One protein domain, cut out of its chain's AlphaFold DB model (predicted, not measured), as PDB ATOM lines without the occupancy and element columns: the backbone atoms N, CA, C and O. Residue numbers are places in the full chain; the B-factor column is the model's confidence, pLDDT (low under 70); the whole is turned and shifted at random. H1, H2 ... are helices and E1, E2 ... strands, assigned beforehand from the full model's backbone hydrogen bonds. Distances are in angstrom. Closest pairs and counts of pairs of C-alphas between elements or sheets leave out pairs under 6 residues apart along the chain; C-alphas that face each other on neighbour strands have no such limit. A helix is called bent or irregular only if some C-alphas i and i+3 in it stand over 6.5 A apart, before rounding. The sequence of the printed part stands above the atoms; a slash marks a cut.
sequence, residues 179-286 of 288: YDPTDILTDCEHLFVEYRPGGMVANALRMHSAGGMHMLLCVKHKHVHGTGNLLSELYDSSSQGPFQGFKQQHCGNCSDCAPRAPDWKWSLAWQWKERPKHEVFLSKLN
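Overview. This is residues 179 to 286 of the 288 residues of an uncharacterized protein of Pseudomonas syringae pv. castaneae (UniProt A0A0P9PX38). A small three-stranded sheet lies near the middle, with short H3 over one face, H4 next to H3, and the long, kinked H5 passing the edge strand E1. H2 sits out at one end, and residues 252 to 267, unnamed, lead from H4 to H5. The 108 printed residues have five named helices and three strands, in the order H1 E1 H2 E2 E3 H3 H4 H5; the sheet, E1 - E2 - E3, is all antiparallel. The class is mixed, helices and strands, with under half of the residues in named elements. The whole is compact, with a radius of gyration of the C-alphas of 13.8 A and spans of 41 by 33 by 30 A.

Along the chain. Find E2, residues 214 to 218, 13.6 A long, from C-alpha 214 at (30.814, 46.797, 276.393). Its neighbours are E1, residues 191 to 194, and E3, residues 224 to 227. Look for H1 at 182 to 185, H2 at 200 to 205, H3 at 231 to 235 and H4 at 246 to 251. H5, residues 268 to 286, runs 21.5 A to C-alpha 286 at (24.342, 36.500, 277.616); it is irregular, C-alphas 277 and 280 being 7.9 A apart.

Arrangement. Find N 192 and O 217 of E1 and E2 at 2.9 A, and N 216 and O 225 of the hairpin E2 and E3 at 2.8 A. H3 has a height over the sheet of 8.4 A; H1, H4 and H5 only graze it. Every O i to N i+4 pair is within hydrogen-bond range in H2, H3 and H4; H5 has 7 of 15, and 11 of 16 for i+3.

Size, cuts and confidence. The printed part has no cut. The H4 to H5 link is long. Residues 238 to 243 and 286 have pLDDT under 70.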
ATOM      1  N   TYR A 179      37.404  51.972 270.398       96.88
ATOM      2  CA  TYR A 179      37.749  51.037 269.320       96.88
ATOM      3  C   TYR A 179      38.988  50.197 269.625       96.88
ATOM      4  O   TYR A 179      39.041  49.011 269.315       96.88
ATOM      5  N   ASP A 180      39.998  50.841 270.205       96.62
ATOM      6  CA  ASP A 180      41.312  50.270 270.448       96.62
ATOM      7  C   ASP A 180      41.594  50.269 271.956       96.62
ATOM      8  O   ASP A 180      41.934  51.313 272.512       96.62
ATOM      9  N   PRO A 181      41.437  49.124 272.639       96.81
ATOM     10  CA  PRO A 181      41.625  49.010 274.074       96.81
ATOM     11  C   PRO A 181      43.073  48.638 274.434       96.81
ATOM     12  O   PRO A 181      43.298  48.104 275.521       96.81
ATOM     13  N   THR A 182      44.056  48.857 273.546       96.94
ATOM     14  CA  THR A 182      45.468  48.484 273.778       96.94
ATOM     15  C   THR A 182      45.989  48.996 275.119       96.94
ATOM     16  O   THR A 182      46.582  48.220 275.870       96.94
ATOM     17  N   ASP A 183      45.689  50.248 275.468       94.38
ATOM     18  CA  ASP A 183      46.148  50.872 276.718       94.38
ATOM     19  C   ASP A 183      45.596  50.178 277.976       94.38
ATOM     20  O   ASP A 183      46.194  50.251 279.042       94.38
ATOM     21  N   ILE A 184      44.468  49.471 277.858       96.00
ATOM     22  CA  ILE A 184      43.862  48.698 278.951       96.00
ATOM     23  C   ILE A 184      44.403  47.266 278.948       96.00
ATOM     24  O   ILE A 184      44.759  46.716 279.987       96.00
ATOM     25  N   LEU A 185      44.436  46.627 277.776       97.50
ATOM     26  CA  LEU A 185      44.747  45.201 277.651       97.50
ATOM     27  C   LEU A 185      46.237  44.880 277.801       97.50
ATOM     28  O   LEU A 185      46.582  43.718 278.031       97.50
ATOM     29  N   THR A 186      47.110  45.879 277.686       96.88
ATOM     30  CA  THR A 186      48.551  45.713 277.922       96.88
ATOM     31  C   THR A 186      48.862  45.486 279.404       96.88
ATOM     32  O   THR A 186      49.782  44.732 279.718       96.88
ATOM     33  N   ASP A 187      48.050  46.030 280.318       95.69
ATOM     34  CA  ASP A 187      48.294  45.944 281.764       95.69
ATOM     35  C   ASP A 187      48.242  44.502 282.300       95.69
ATOM     36  O   ASP A 187      48.897  44.195 283.296       95.69
ATOM     37  N   CYS A 188      47.498  43.594 281.655       97.00
ATOM     38  CA  CYS A 188      47.491  42.174 282.010       97.00
ATOM     39  C   CYS A 188      46.962  41.285 280.874       97.00
ATOM     40  O   CYS A 188      45.901  41.537 280.303       97.00
ATOM     41  N   GLU A 189      47.636  40.166 280.606       96.94
ATOM     42  CA  GLU A 189      47.269  39.201 279.569       96.94
ATOM     43  C   GLU A 189      45.930  38.494 279.817       96.94
ATOM     44  O   GLU A 189      45.350  37.907 278.901       96.94
ATOM     45  N   HIS A 190      45.442  38.536 281.056       97.31
ATOM     46  CA  HIS A 190      44.154  37.979 281.445       97.31
ATOM     47  C   HIS A 190      42.997  38.964 281.237       97.31
ATOM     48  O   HIS A 190      41.849  38.594 281.489       97.31
ATOM     49  N   LEU A 191      43.260  40.195 280.792       97.81
ATOM     50  CA  LEU A 191      42.210  41.140 280.431       97.81
ATOM     51  C   LEU A 191      41.669  40.853 279.030       97.81
ATOM     52  O   LEU A 191      42.403  40.490 278.107       97.81
ATOM     53  N   PHE A 192      40.363  41.041 278.880       97.88
ATOM     54  CA  PHE A 192      39.658  40.921 277.612       97.88
ATOM     55  C   PHE A 192      38.481  41.899 277.568       97.88
ATOM     56  O   PHE A 192      37.807  42.110 278.577       97.88
ATOM     57  N   VAL A 193      38.217  42.473 276.393       97.56
ATOM     58  CA  VAL A 193      37.026  43.291 276.144       97.56
ATOM     59  C   VAL A 193      36.058  42.487 275.284       97.56
ATOM     60  O   VAL A 193      36.406  42.078 274.177       97.56
ATOM     61  N   GLU A 194      34.836  42.279 275.775       95.88
ATOM     62  CA  GLU A 194      33.729  41.795 274.946       95.88
ATOM     63  C   GLU A 194      32.894  42.989 274.492       95.88
ATOM     64  O   GLU A 194      32.163  43.616 275.268       95.88
ATOM     65  N   TYR A 195      33.000  43.291 273.203       94.62
ATOM     66  CA  TYR A 195      32.188  44.313 272.569       94.62
ATOM     67  C   TYR A 195      30.760  43.816 272.368       94.62
ATOM     68  O   TYR A 195      30.517  42.793 271.731       94.62
ATOM     69  N   ARG A 196      29.804  44.591 272.876       91.56
ATOM     70  CA  ARG A 196      28.370  44.395 272.637       91.56
ATOM     71  C   ARG A 196      27.809  45.621 271.926       91.56
ATOM     72  O   ARG A 196      27.227  46.469 272.602       91.56
ATOM     73  N   PRO A 197      28.029  45.757 270.606       91.56
ATOM     74  CA  PRO A 197      27.480  46.871 269.846       91.56
ATOM     75  C   PRO A 197      25.955  46.886 269.956       91.56
ATOM     76  O   PRO A 197      25.308  45.836 269.971       91.56
ATOM     77  N   GLY A 198      25.371  48.078 270.029       87.56
ATOM     78  CA  GLY A 198      23.931  48.219 270.217       87.56
ATOM     79  C   GLY A 198      23.387  49.563 269.758       87.56
ATOM     80  O   GLY A 198      24.055  50.591 269.840       87.56
ATOM     81  N   GLY A 199      22.137  49.554 269.299       86.38
ATOM     82  CA  GLY A 199      21.443  50.746 268.816       86.38
ATOM     83  C   GLY A 199      21.634  51.017 267.321       86.38
ATOM     84  O   GLY A 199      22.282  50.265 266.593       86.38
ATOM     85  N   MET A 200      21.010  52.100 266.851       83.50
ATOM     86  CA  MET A 200      20.922  52.427 265.424       83.50
ATOM     87  C   MET A 200      22.297  52.683 264.797       83.50
ATOM     88  O   MET A 200      22.588  52.119 263.747       83.50
ATOM     89  N   VAL A 201      23.150  53.468 265.462       86.38
ATOM     90  CA  VAL A 201      24.490  53.828 264.963       86.38
ATOM     91  C   VAL A 201      25.366  52.588 264.783       86.38
ATOM     92  O   VAL A 201      25.972  52.400 263.730       86.38
ATOM     93  N   ALA A 202      25.376  51.698 265.778       87.00
ATOM     94  CA  ALA A 202      26.143  50.459 265.739       87.00
ATOM     95  C   ALA A 202      25.713  49.546 264.584       87.00
ATOM     96  O   ALA A 202      26.552  48.991 263.879       87.00
ATOM     97  N   ASN A 203      24.401  49.439 264.353       79.75
ATOM     98  CA  ASN A 203      23.839  48.650 263.258       79.75
ATOM     99  C   ASN A 203      24.117  49.270 261.882       79.75
ATOM    100  O   ASN A 203      24.420  48.538 260.941       79.75
ATOM    101  N   ALA A 204      24.008  50.597 261.768       77.12
ATOM    102  CA  ALA A 204      24.217  51.324 260.518       77.12
ATOM    103  C   ALA A 204      25.675  51.244 260.055       77.12
ATOM    104  O   ALA A 204      25.938  50.922 258.899       77.12
ATOM    105  N   LEU A 205      26.619  51.470 260.971       84.75
ATOM    106  CA  LEU A 205      28.049  51.451 260.662       84.75
ATOM    107  C   LEU A 205      28.665  50.053 260.739       84.75
ATOM    108  O   LEU A 205      29.770  49.855 260.249       84.75
ATOM    109  N   ARG A 206      27.991  49.089 261.381       87.12
ATOM    110  CA  ARG A 206      28.571  47.791 261.775       87.12
ATOM    111  C   ARG A 206      29.864  47.940 262.587       87.12
ATOM    112  O   ARG A 206      30.763  47.105 262.513       87.12
ATOM    113  N   MET A 207      29.947  49.005 263.377       92.12
ATOM    114  CA  MET A 207      31.097  49.309 264.220       92.12
ATOM    115  C   MET A 207      30.969  48.562 265.549       92.12
ATOM    116  O   MET A 207      30.030  48.791 266.310       92.12
ATOM    117  N   HIS A 208      31.913  47.665 265.836       92.38
ATOM    118  CA  HIS A 208      31.850  46.783 267.006       92.38
ATOM    119  C   HIS A 208      31.889  47.543 268.343       92.38
ATOM    120  O   HIS A 208      31.253  47.123 269.305       92.38
ATOM    121  N   SER A 209      32.591  48.674 268.390       95.00
ATOM    122  CA  SER A 209      32.742  49.519 269.577       95.00
ATOM    123  C   SER A 209      31.713  50.656 269.662       95.00
ATOM    124  O   SER A 209      31.834  51.534 270.511       95.00
ATOM    125  N   ALA A 210      30.716  50.699 268.773       93.88
ATOM    126  CA  ALA A 210      29.676  51.721 268.823       93.88
ATOM    127  C   ALA A 210      28.477  51.253 269.654       93.88
ATOM    128  O   ALA A 210      27.895  50.198 269.397       93.88
ATOM    129  N   GLY A 211      28.063  52.098 270.601       85.50
ATOM    130  CA  GLY A 211      26.865  51.897 271.416       85.50
ATOM    131  C   GLY A 211      26.855  50.602 272.240       85.50
ATOM    132  O   GLY A 211      27.849  49.893 272.350       85.50
ATOM    133  N   GLY A 212      25.698  50.290 272.824       86.31
ATOM    134  CA  GLY A 212      25.508  49.098 273.657       86.31
ATOM    135  C   GLY A 212      26.319  49.101 274.960       86.31
ATOM    136  O   GLY A 212      26.700  50.159 275.452       86.31
ATOM    137  N   MET A 213      26.513  47.918 275.555       91.00
ATOM    138  CA  MET A 213      27.143  47.740 276.872       91.00
ATOM    139  C   MET A 213      28.393  46.870 276.745       91.00
ATOM    140  O   MET A 213      28.325  45.642 276.831       91.00
ATOM    141  N   HIS A 214      29.537  47.498 276.494       94.06
ATOM    142  CA  HIS A 214      30.814  46.797 276.393       94.06
ATOM    143  C   HIS A 214      31.247  46.282 277.760       94.06
ATOM    144  O   HIS A 214      31.012  46.938 278.776       94.06
ATOM    145  N   MET A 215      31.880  45.113 277.788       95.00
ATOM    146  CA  MET A 215      32.303  44.475 279.030       95.00
ATOM    147  C   MET A 215      33.818  44.366 279.093       95.00
ATOM    148  O   MET A 215      34.436  43.831 278.173       95.00
ATOM    149  N   LEU A 216      34.397  44.811 280.205       96.69
ATOM    150  CA  LEU A 216      35.776  44.521 280.571       96.69
ATOM    151  C   LEU A 216      35.807  43.317 281.514       96.69
ATOM    152  O   LEU A 216      35.044  43.240 282.480       96.69
ATOM    153  N   LEU A 217      36.677  42.364 281.199       96.25
ATOM    154  CA  LEU A 217      36.683  41.033 281.785       96.25
ATOM    155  C   LEU A 217      38.096  40.658 282.227       96.25
ATOM    156  O   LEU A 217      39.050  40.858 281.479       96.25
ATOM    157  N   CYS A 218      38.216  40.005 283.383       97.06
ATOM    158  CA  CYS A 218      39.372  39.163 283.682       97.06
ATOM    159  C   CYS A 218      39.007  37.711 283.357       97.06
ATOM    160  O   CYS A 218      38.203  37.090 284.058       97.06
ATOM    161  N   VAL A 219      39.597  37.135 282.310       95.50
ATOM    162  CA  VAL A 219      39.269  35.767 281.879       95.50
ATOM    163  C   VAL A 219      39.778  34.702 282.848       95.50
ATOM    164  O   VAL A 219      39.236  33.596 282.849       95.50
ATOM    165  N   LYS A 220      40.758  35.018 283.703       95.81
ATOM    166  CA  LYS A 220      41.279  34.099 284.727       95.81
ATOM    167  C   LYS A 220      40.370  34.042 285.956       95.81
ATOM    168  O   LYS A 220      39.870  32.971 286.285       95.81
ATOM    169  N   HIS A 221      40.088  35.189 286.578       95.62
ATOM    170  CA  HIS A 221      39.306  35.272 287.828       95.62
ATOM    171  C   HIS A 221      37.806  35.499 287.624       95.62
ATOM    172  O   HIS A 221      37.050  35.489 288.588       95.62
ATOM    173  N   LYS A 222      37.360  35.668 286.374       94.12
ATOM    174  CA  LYS A 222      35.949  35.845 285.988       94.12
ATOM    175  C   LYS A 222      35.295  37.115 286.546       94.12
ATOM    176  O   LYS A 222      34.074  37.173 286.662       94.12
ATOM    177  N   HIS A 223      36.091  38.142 286.845       94.62
ATOM    178  CA  HIS A 223      35.587  39.488 287.133       94.62
ATOM    179  C   HIS A 223      35.065  40.147 285.856       94.62
ATOM    180  O   HIS A 223      35.670  39.988 284.793       94.62
ATOM    181  N   VAL A 224      33.952  40.874 285.967       94.31
ATOM    182  CA  VAL A 224      33.233  41.475 284.838       94.31
ATOM    183  C   VAL A 224      32.681  42.829 285.255       94.31
ATOM    184  O   VAL A 224      31.908  42.874 286.206       94.31
ATOM    185  N   HIS A 225      32.988  43.891 284.512       93.44
ATOM    186  CA  HIS A 225      32.249  45.155 284.574       93.44
ATOM    187  C   HIS A 225      31.750  45.552 283.187       93.44
ATOM    188  O   HIS A 225      32.441  45.344 282.191       93.44
ATOM    189  N   GLY A 226      30.555  46.136 283.129       91.69
ATOM    190  CA  GLY A 226      29.956  46.660 281.906       91.69
ATOM    191  C   GLY A 226      29.910  48.184 281.905       91.69
ATOM    192  O   GLY A 226      29.728  48.802 282.952       91.69
ATOM    193  N   THR A 227      30.034  48.795 280.730       91.06
ATOM    194  CA  THR A 227      29.815  50.231 280.533       91.06
ATOM    195  C   THR A 227      29.116  50.497 279.206       91.06
ATOM    196  O   THR A 227      29.410  49.858 278.196       91.06
ATOM    197  N   GLY A 228      28.192  51.460 279.202       89.62
ATOM    198  CA  GLY A 228      27.707  52.103 277.972       89.62
ATOM    199  C   GLY A 228      28.498  53.364 277.600       89.62
ATOM    200  O   GLY A 228      28.136  54.071 276.654       89.62
ATOM    201  N   ASN A 229      29.542  53.678 278.375       91.31
ATOM    202  CA  ASN A 229      30.408  54.836 278.193       91.31
ATOM    203  C   ASN A 229      31.834  54.417 277.779       91.31
ATOM    204  O   ASN A 229      32.006  53.414 277.082       91.31
ATOM    205  N   LEU A 230      32.855  55.191 278.153       93.44
ATOM    206  CA  LEU A 230      34.244  54.920 277.797       93.44
ATOM    207  C   LEU A 230      34.816  53.725 278.571       93.44
ATOM    208  O   LEU A 230      34.639  53.601 279.784       93.44
ATOM    209  N   LEU A 231      35.537  52.856 277.861       94.94
ATOM    210  CA  LEU A 231      36.266  51.729 278.444       94.94
ATOM    211  C   LEU A 231      37.413  52.202 279.341       94.94
ATOM    212  O   LEU A 231      37.676  51.577 280.363       94.94
ATOM    213  N   SER A 232      38.058  53.316 278.989       93.69
ATOM    214  CA  SER A 232      39.114  53.930 279.802       93.69
ATOM    215  C   SER A 232      38.590  54.363 281.170       93.69
ATOM    216  O   SER A 232      39.198  54.034 282.182       93.69
ATOM    217  N   GLU A 233      37.418  55.003 281.213       91.81
ATOM    218  CA  GLU A 233      36.753  55.385 282.465       91.81
ATOM    219  C   GLU A 233      36.307  54.168 283.286       91.81
ATOM    220  O   GLU A 233      36.370  54.199 284.510       91.81
ATOM    221  N   LEU A 234      35.862  53.088 282.630       92.75
ATOM    222  CA  LEU A 234      35.521  51.836 283.313       92.75
ATOM    223  C   LEU A 234      36.758  51.177 283.937       92.75
ATOM    224  O   LEU A 234      36.674  50.572 285.012       92.75
ATOM    225  N   TYR A 235      37.890  51.246 283.238       94.06
ATOM    226  CA  TYR A 235      39.129  50.625 283.670       94.06
ATOM    227  C   TYR A 235      39.776  51.392 284.818       94.06
ATOM    228  O   TYR A 235      40.024  50.806 285.873       94.06
ATOM    229  N   ASP A 236      40.005  52.686 284.620       90.06
ATOM    230  CA  ASP A 236      40.726  53.557 285.538       90.06
ATOM    231  C   ASP A 236      39.934  54.858 285.737       90.06
ATOM    232  O   ASP A 236      40.145  55.870 285.062       90.06
ATOM    233  N   SER A 237      38.949  54.816 286.640       76.44
ATOM    234  CA  SER A 237      38.162  55.999 286.977       76.44
ATOM    235  C   SER A 237      38.964  56.908 287.911       76.44
ATOM    236  O   SER A 237      39.135  56.635 289.099       76.44
ATOM    237  N   SER A 238      39.426  58.043 287.385       59.44
ATOM    238  CA  SER A 238      40.026  59.129 288.177       59.44
ATOM    239  C   SER A 238      38.996  59.909 289.008       59.44
ATOM    240  O   SER A 238      39.352  60.745 289.843       59.44
ATOM    241  N   SER A 239      37.705  59.658 288.786       50.00
ATOM    242  CA  SER A 239      36.611  60.324 289.474       50.00
ATOM    243  C   SER A 239      36.498  59.831 290.915       50.00
ATOM    244  O   SER A 239      36.296  58.650 291.185       50.00
ATOM    245  N   GLN A 240      36.575  60.779 291.851       46.03
ATOM    246  CA  GLN A 240      36.332  60.606 293.288       46.03
ATOM    247  C   GLN A 240      34.849  60.318 293.603       46.03
ATOM    248  O   GLN A 240      34.231  60.965 294.446       46.03
ATOM    249  N   GLY A 241      34.242  59.387 292.871       54.72
ATOM    250  CA  GLY A 241      32.942  58.811 293.183       54.72
ATOM    251  C   GLY A 241      33.087  57.582 294.088       54.72
ATOM    252  O   GLY A 241      34.190  57.076 294.284       54.72
ATOM    253  N   PRO A 242      31.980  57.050 294.630       53.09
ATOM    254  CA  PRO A 242      32.007  55.879 295.511       53.09
ATOM    255  C   PRO A 242      32.394  54.568 294.798       53.09
ATOM    256  O   PRO A 242      32.575  53.549 295.461       53.09
ATOM    257  N   PHE A 243      32.513  54.572 293.467       62.16
ATOM    258  CA  PHE A 243      32.832  53.398 292.661       62.16
ATOM    259  C   PHE A 243      34.265  53.486 292.135       62.16
ATOM    260  O   PHE A 243      34.612  54.398 291.389       62.16
ATOM    261  N   GLN A 244      35.089  52.524 292.539       76.00
ATOM    262  CA  GLN A 244      36.450  52.351 292.040       76.00
ATOM    263  C   GLN A 244      36.433  51.738 290.628       76.00
ATOM    264  O   GLN A 244      35.559  50.924 290.332       76.00
ATOM    265  N   GLY A 245      37.393  52.083 289.772       87.00
ATOM    266  CA  GLY A 245      37.540  51.470 288.449       87.00
ATOM    267  C   GLY A 245      37.890  49.981 288.528       87.00
ATOM    268  O   GLY A 245      38.297  49.465 289.577       87.00
ATOM    269  N   PHE A 246      37.741  49.261 287.411       93.19
ATOM    270  CA  PHE A 246      38.075  47.832 287.332       93.19
ATOM    271  C   PHE A 246      39.516  47.558 287.791       93.19
ATOM    272  O   PHE A 246      39.773  46.580 288.498       93.19
ATOM    273  N   LYS A 247      40.454  48.449 287.442       93.19
ATOM    274  CA  LYS A 247      41.866  48.357 287.816       93.19
ATOM    275  C   LYS A 247      42.052  48.356 289.328       93.19
ATOM    276  O   LYS A 247      42.729  47.476 289.857       93.19
ATOM    277  N   GLN A 248      41.434  49.302 290.031       90.19
ATOM    278  CA  GLN A 248      41.551  49.430 291.484       90.19
ATOM    279  C   GLN A 248      40.890  48.254 292.209       90.19
ATOM    280  O   GLN A 248      41.443  47.755 293.187       90.19
ATOM    281  N   GLN A 249      39.747  47.776 291.709       90.00
ATOM    282  CA  GLN A 249      39.007  46.688 292.350       90.00
ATOM    283  C   GLN A 249      39.644  45.309 292.146       90.00
ATOM    284  O   GLN A 249      39.571  44.461 293.036       90.00
ATOM    285  N   HIS A 250      40.240  45.060 290.976       92.75
ATOM    286  CA  HIS A 250      40.611  43.701 290.571       92.75
ATOM    287  C   HIS A 250      42.066  43.533 290.138       92.75
ATOM    288  O   HIS A 250      42.577  42.422 290.234       92.75
ATOM    289  N   CYS A 251      42.747  44.585 289.675       91.25
ATOM    290  CA  CYS A 251      44.105  44.468 289.134       91.25
ATOM    291  C   CYS A 251      45.189  44.927 290.118       91.25
ATOM    292  O   CYS A 251      46.227  44.276 290.198       91.25
ATOM    293  N   GLY A 252      44.958  46.002 290.882       86.75
ATOM    294  CA  GLY A 252      45.998  46.692 291.662       86.75
ATOM    295  C   GLY A 252      46.777  45.811 292.647       86.75
ATOM    296  O   GLY A 252      47.963  46.040 292.849       86.75
ATOM    297  N   ASN A 253      46.135  44.775 293.198       87.44
ATOM    298  CA  ASN A 253      46.744  43.809 294.122       87.44
ATOM    299  C   ASN A 253      46.660  42.356 293.610       87.44
ATOM    300  O   ASN A 253      46.727  41.410 294.397       87.44
ATOM    301  N   CYS A 254      46.454  42.149 292.307       95.12
ATOM    302  CA  CYS A 254      46.303  40.811 291.741       95.12
ATOM    303  C   CYS A 254      47.661  40.099 291.646       95.12
ATOM    304  O   CYS A 254      48.526  40.510 290.876       95.12
ATOM    305  N   SER A 255      47.832  38.988 292.372       95.50
ATOM    306  CA  SER A 255      49.063  38.175 292.345       95.50
ATOM    307  C   SER A 255      49.313  37.463 291.013       95.50
ATOM    308  O   SER A 255      50.414  37.000 290.749       95.50
ATOM    309  N   ASP A 256      48.270  37.350 290.197       96.69
ATOM    310  CA  ASP A 256      48.274  36.707 288.887       96.69
ATOM    311  C   ASP A 256      48.383  37.720 287.738       96.69
ATOM    312  O   ASP A 256      48.207  37.350 286.579       96.69
ATOM    313  N   CYS A 257      48.596  39.003 288.046       95.38
ATOM    314  CA  CYS A 257      48.759  40.029 287.031       95.38
ATOM    315  C   CYS A 257      50.034  39.766 286.220       95.38
ATOM    316  O   CYS A 257      51.130  39.712 286.776       95.38
ATOM    317  N   ALA A 258      49.880  39.616 284.908       95.88
ATOM    318  CA  ALA A 258      50.979  39.371 283.985       95.88
ATOM    319  C   ALA A 258      50.845  40.327 282.791       95.88
ATOM    320  O   ALA A 258      50.060  40.047 281.886       95.88
ATOM    321  N   PRO A 259      51.544  41.477 282.794       96.25
ATOM    322  CA  PRO A 259      51.487  42.442 281.700       96.25
ATOM    323  C   PRO A 259      51.886  41.822 280.361       96.25
ATOM    324  O   PRO A 259      52.752  40.946 280.298       96.25
ATOM    325  N   ARG A 260      51.265  42.291 279.276       97.06
ATOM    326  CA  ARG A 260      51.671  41.902 277.921       97.06
ATOM    327  C   ARG A 260      53.004  42.556 277.557       97.06
ATOM    328  O   ARG A 260      53.455  43.496 278.209       97.06
ATOM    329  N   ALA A 261      53.638  42.049 276.501       96.31
ATOM    330  CA  ALA A 261      54.868  42.640 275.989       96.31
ATOM    331  C   ALA A 261      54.640  44.114 275.576       96.31
ATOM    332  O   ALA A 261      53.565  44.421 275.061       96.31
ATOM    333  N   PRO A 262      55.613  45.028 275.769       91.81
ATOM    334  CA  PRO A 262      55.426  46.458 275.487       91.81
ATOM    335  C   PRO A 262      55.119  46.797 274.021       91.81
ATOM    336  O   PRO A 262      54.568  47.851 273.726       91.81
ATOM    337  N   ASP A 263      55.516  45.924 273.100       94.56
ATOM    338  CA  ASP A 263      55.271  46.025 271.661       94.56
ATOM    339  C   ASP A 263      53.950  45.370 271.230       94.56
ATOM    340  O   ASP A 263      53.544  45.495 270.071       94.56
ATOM    341  N   TRP A 264      53.258  44.689 272.149       96.88
ATOM    342  CA  TRP A 264      51.958  44.103 271.876       96.88
ATOM    343  C   TRP A 264      50.927  45.202 271.611       96.88
ATOM    344  O   TRP A 264      50.817  46.177 272.351       96.88
ATOM    345  N   LYS A 265      50.125  45.011 270.563       95.81
ATOM    346  CA  LYS A 265      49.005  45.890 270.230       95.81
ATOM    347  C   LYS A 265      47.756  45.075 269.974       95.81
ATOM    348  O   LYS A 265      47.812  44.000 269.366       95.81
ATOM    349  N   TRP A 266      46.622  45.615 270.396       97.19
ATOM    350  CA  TRP A 266      45.336  45.067 270.018       97.19
ATOM    351  C   TRP A 266      45.085  45.315 268.526       97.19
ATOM    352  O   TRP A 266      45.432  46.361 267.978       97.19
ATOM    353  N   SER A 267      44.441  44.358 267.867       96.06
ATOM    354  CA  SER A 267      43.877  44.543 266.532       96.06
ATOM    355  C   SER A 267      42.540  43.827 266.431       96.06
ATOM    356  O   SER A 267      42.288  42.838 267.132       96.06
ATOM    357  N   LEU A 268      41.687  44.271 265.508       94.25
ATOM    358  CA  LEU A 268      40.415  43.595 265.262       94.25
ATOM    359  C   LEU A 268      40.628  42.137 264.812       94.25
ATOM    360  O   LEU A 268      39.888  41.244 265.226       94.25
ATOM    361  N   ALA A 269      41.690  41.872 264.044       93.88
ATOM    362  CA  ALA A 269      42.100  40.520 263.672       93.88
ATOM    363  C   ALA A 269      42.462  39.658 264.896       93.88
ATOM    364  O   ALA A 269      42.082  38.486 264.963       93.88
ATOM    365  N   TRP A 270      43.173  40.226 265.879       96.00
ATOM    366  CA  TRP A 270      43.454  39.544 267.143       96.00
ATOM    367  C   TRP A 270      42.160  39.249 267.907       96.00
ATOM    368  O   TRP A 270      41.948  38.105 268.306       96.00
ATOM    369  N   GLN A 271      41.253  40.224 268.025       95.62
ATOM    370  CA  GLN A 271      39.967  40.058 268.711       95.62
ATOM    371  C   GLN A 271      39.157  38.890 268.133       95.62
ATOM    372  O   GLN A 271      38.611  38.078 268.879       95.62
ATOM    373  N   TRP A 272      39.101  38.780 266.803       92.12
ATOM    374  CA  TRP A 272      38.381  37.710 266.108       92.12
ATOM    375  C   TRP A 272      38.987  36.326 266.353       92.12
ATOM    376  O   TRP A 272      38.250  35.348 266.469       92.12
ATOM    377  N   LYS A 273      40.316  36.237 266.459       94.62
ATOM    378  CA  LYS A 273      41.025  34.987 266.777       94.62
ATOM    379  C   LYS A 273      40.921  34.618 268.257       94.62
ATOM    380  O   LYS A 273      40.913  33.436 268.595       94.62
ATOM    381  N   GLU A 274      40.866  35.613 269.137       95.75
ATOM    382  CA  GLU A 274      40.899  35.415 270.584       95.75
ATOM    383  C   GLU A 274      39.516  35.105 271.165       95.75
ATOM    384  O   GLU A 274      39.387  34.190 271.977       95.75
ATOM    385  N   ARG A 275      38.462  35.800 270.714       94.44
ATOM    386  CA  ARG A 275      37.094  35.667 271.246       94.44
ATOM    387  C   ARG A 275      36.588  34.215 271.333       94.44
ATOM    388  O   ARG A 275      36.087  33.856 272.402       94.44
ATOM    389  N   PRO A 276      36.747  33.346 270.309       95.12
ATOM    390  CA  PRO A 276      36.257  31.966 270.375       95.12
ATOM    391  C   PRO A 276      36.882  31.135 271.502       95.12
ATOM    392  O   PRO A 276      36.252  30.204 272.000       95.12
ATOM    393  N   LYS A 277      38.096  31.479 271.954       95.62
ATOM    394  CA  LYS A 277      38.758  30.794 273.077       95.62
ATOM    395  C   LYS A 277      38.017  31.004 274.399       95.62
ATOM    396  O   LYS A 277      38.135  30.189 275.310       95.62
ATOM    397  N   HIS A 278      37.221  32.071 274.488       94.12
ATOM    398  CA  HIS A 278      36.498  32.478 275.692       94.12
ATOM    399  C   HIS A 278      34.990  32.203 275.612       94.12
ATOM    400  O   HIS A 278      34.276  32.491 276.570       94.12
ATOM    401  N   GLU A 279      34.494  31.594 274.529       90.88
ATOM    402  CA  GLU A 279      33.062  31.393 274.235       90.88
ATOM    403  C   GLU A 279      32.282  30.746 275.399       90.88
ATOM    404  O   GLU A 279      31.176  31.165 275.744       90.88
ATOM    405  N   VAL A 280      32.879  29.761 276.081       90.81
ATOM    406  CA  VAL A 280      32.259  29.082 277.237       90.81
ATOM    407  C   VAL A 280      32.017  30.040 278.406       90.81
ATOM    408  O   VAL A 280      31.031  29.907 279.128       90.81
ATOM    409  N   PHE A 281      32.915  31.000 278.625       92.50
ATOM    410  CA  PHE A 281      32.717  32.022 279.647       92.50
ATOM    411  C   PHE A 281      31.750  33.103 279.158       92.50
ATOM    412  O   PHE A 281      30.807  33.434 279.873       92.50
ATOM    413  N   LEU A 282      31.938  33.592 277.929       90.88
ATOM    414  CA  LEU A 282      31.139  34.673 277.349       90.88
ATOM    415  C   LEU A 282      29.655  34.305 277.215       90.88
ATOM    416  O   LEU A 282      28.790  35.118 277.526       90.88
ATOM    417  N   SER A 283      29.343  33.062 276.842       88.56
ATOM    418  CA  SER A 283      27.961  32.571 276.738       88.56
ATOM    419  C   SER A 283      27.181  32.652 278.054       88.56
ATOM    420  O   SER A 283      25.978  32.905 278.029       88.56
ATOM    421  N   LYS A 284      27.851  32.530 279.209       88.50
ATOM    422  CA  LYS A 284      27.215  32.689 280.531       88.50
ATOM    423  C   LYS A 284      26.799  34.131 280.814       88.50
ATOM    424  O   LYS A 284      25.900  34.356 281.616       88.50
ATOM    425  N   LEU A 285      27.431  35.094 280.148       85.44
ATOM    426  CA  LEU A 285      27.147  36.517 280.297       85.44
ATOM    427  C   LEU A 285      25.966  36.965 279.426       85.44
ATOM    428  O   LEU A 285      25.511  38.091 279.570       85.44
ATOM    429  N   ASN A 286      25.451  36.133 278.513       69.38
ATOM    430  CA  ASN A 286      24.342  36.500 277.616       69.38
ATOM    431  C   ASN A 286      22.977  36.627 278.324       69.38
ATOM    432  O   ASN A 286      21.991  36.988 277.687       69.38
TER     433      ASN A 286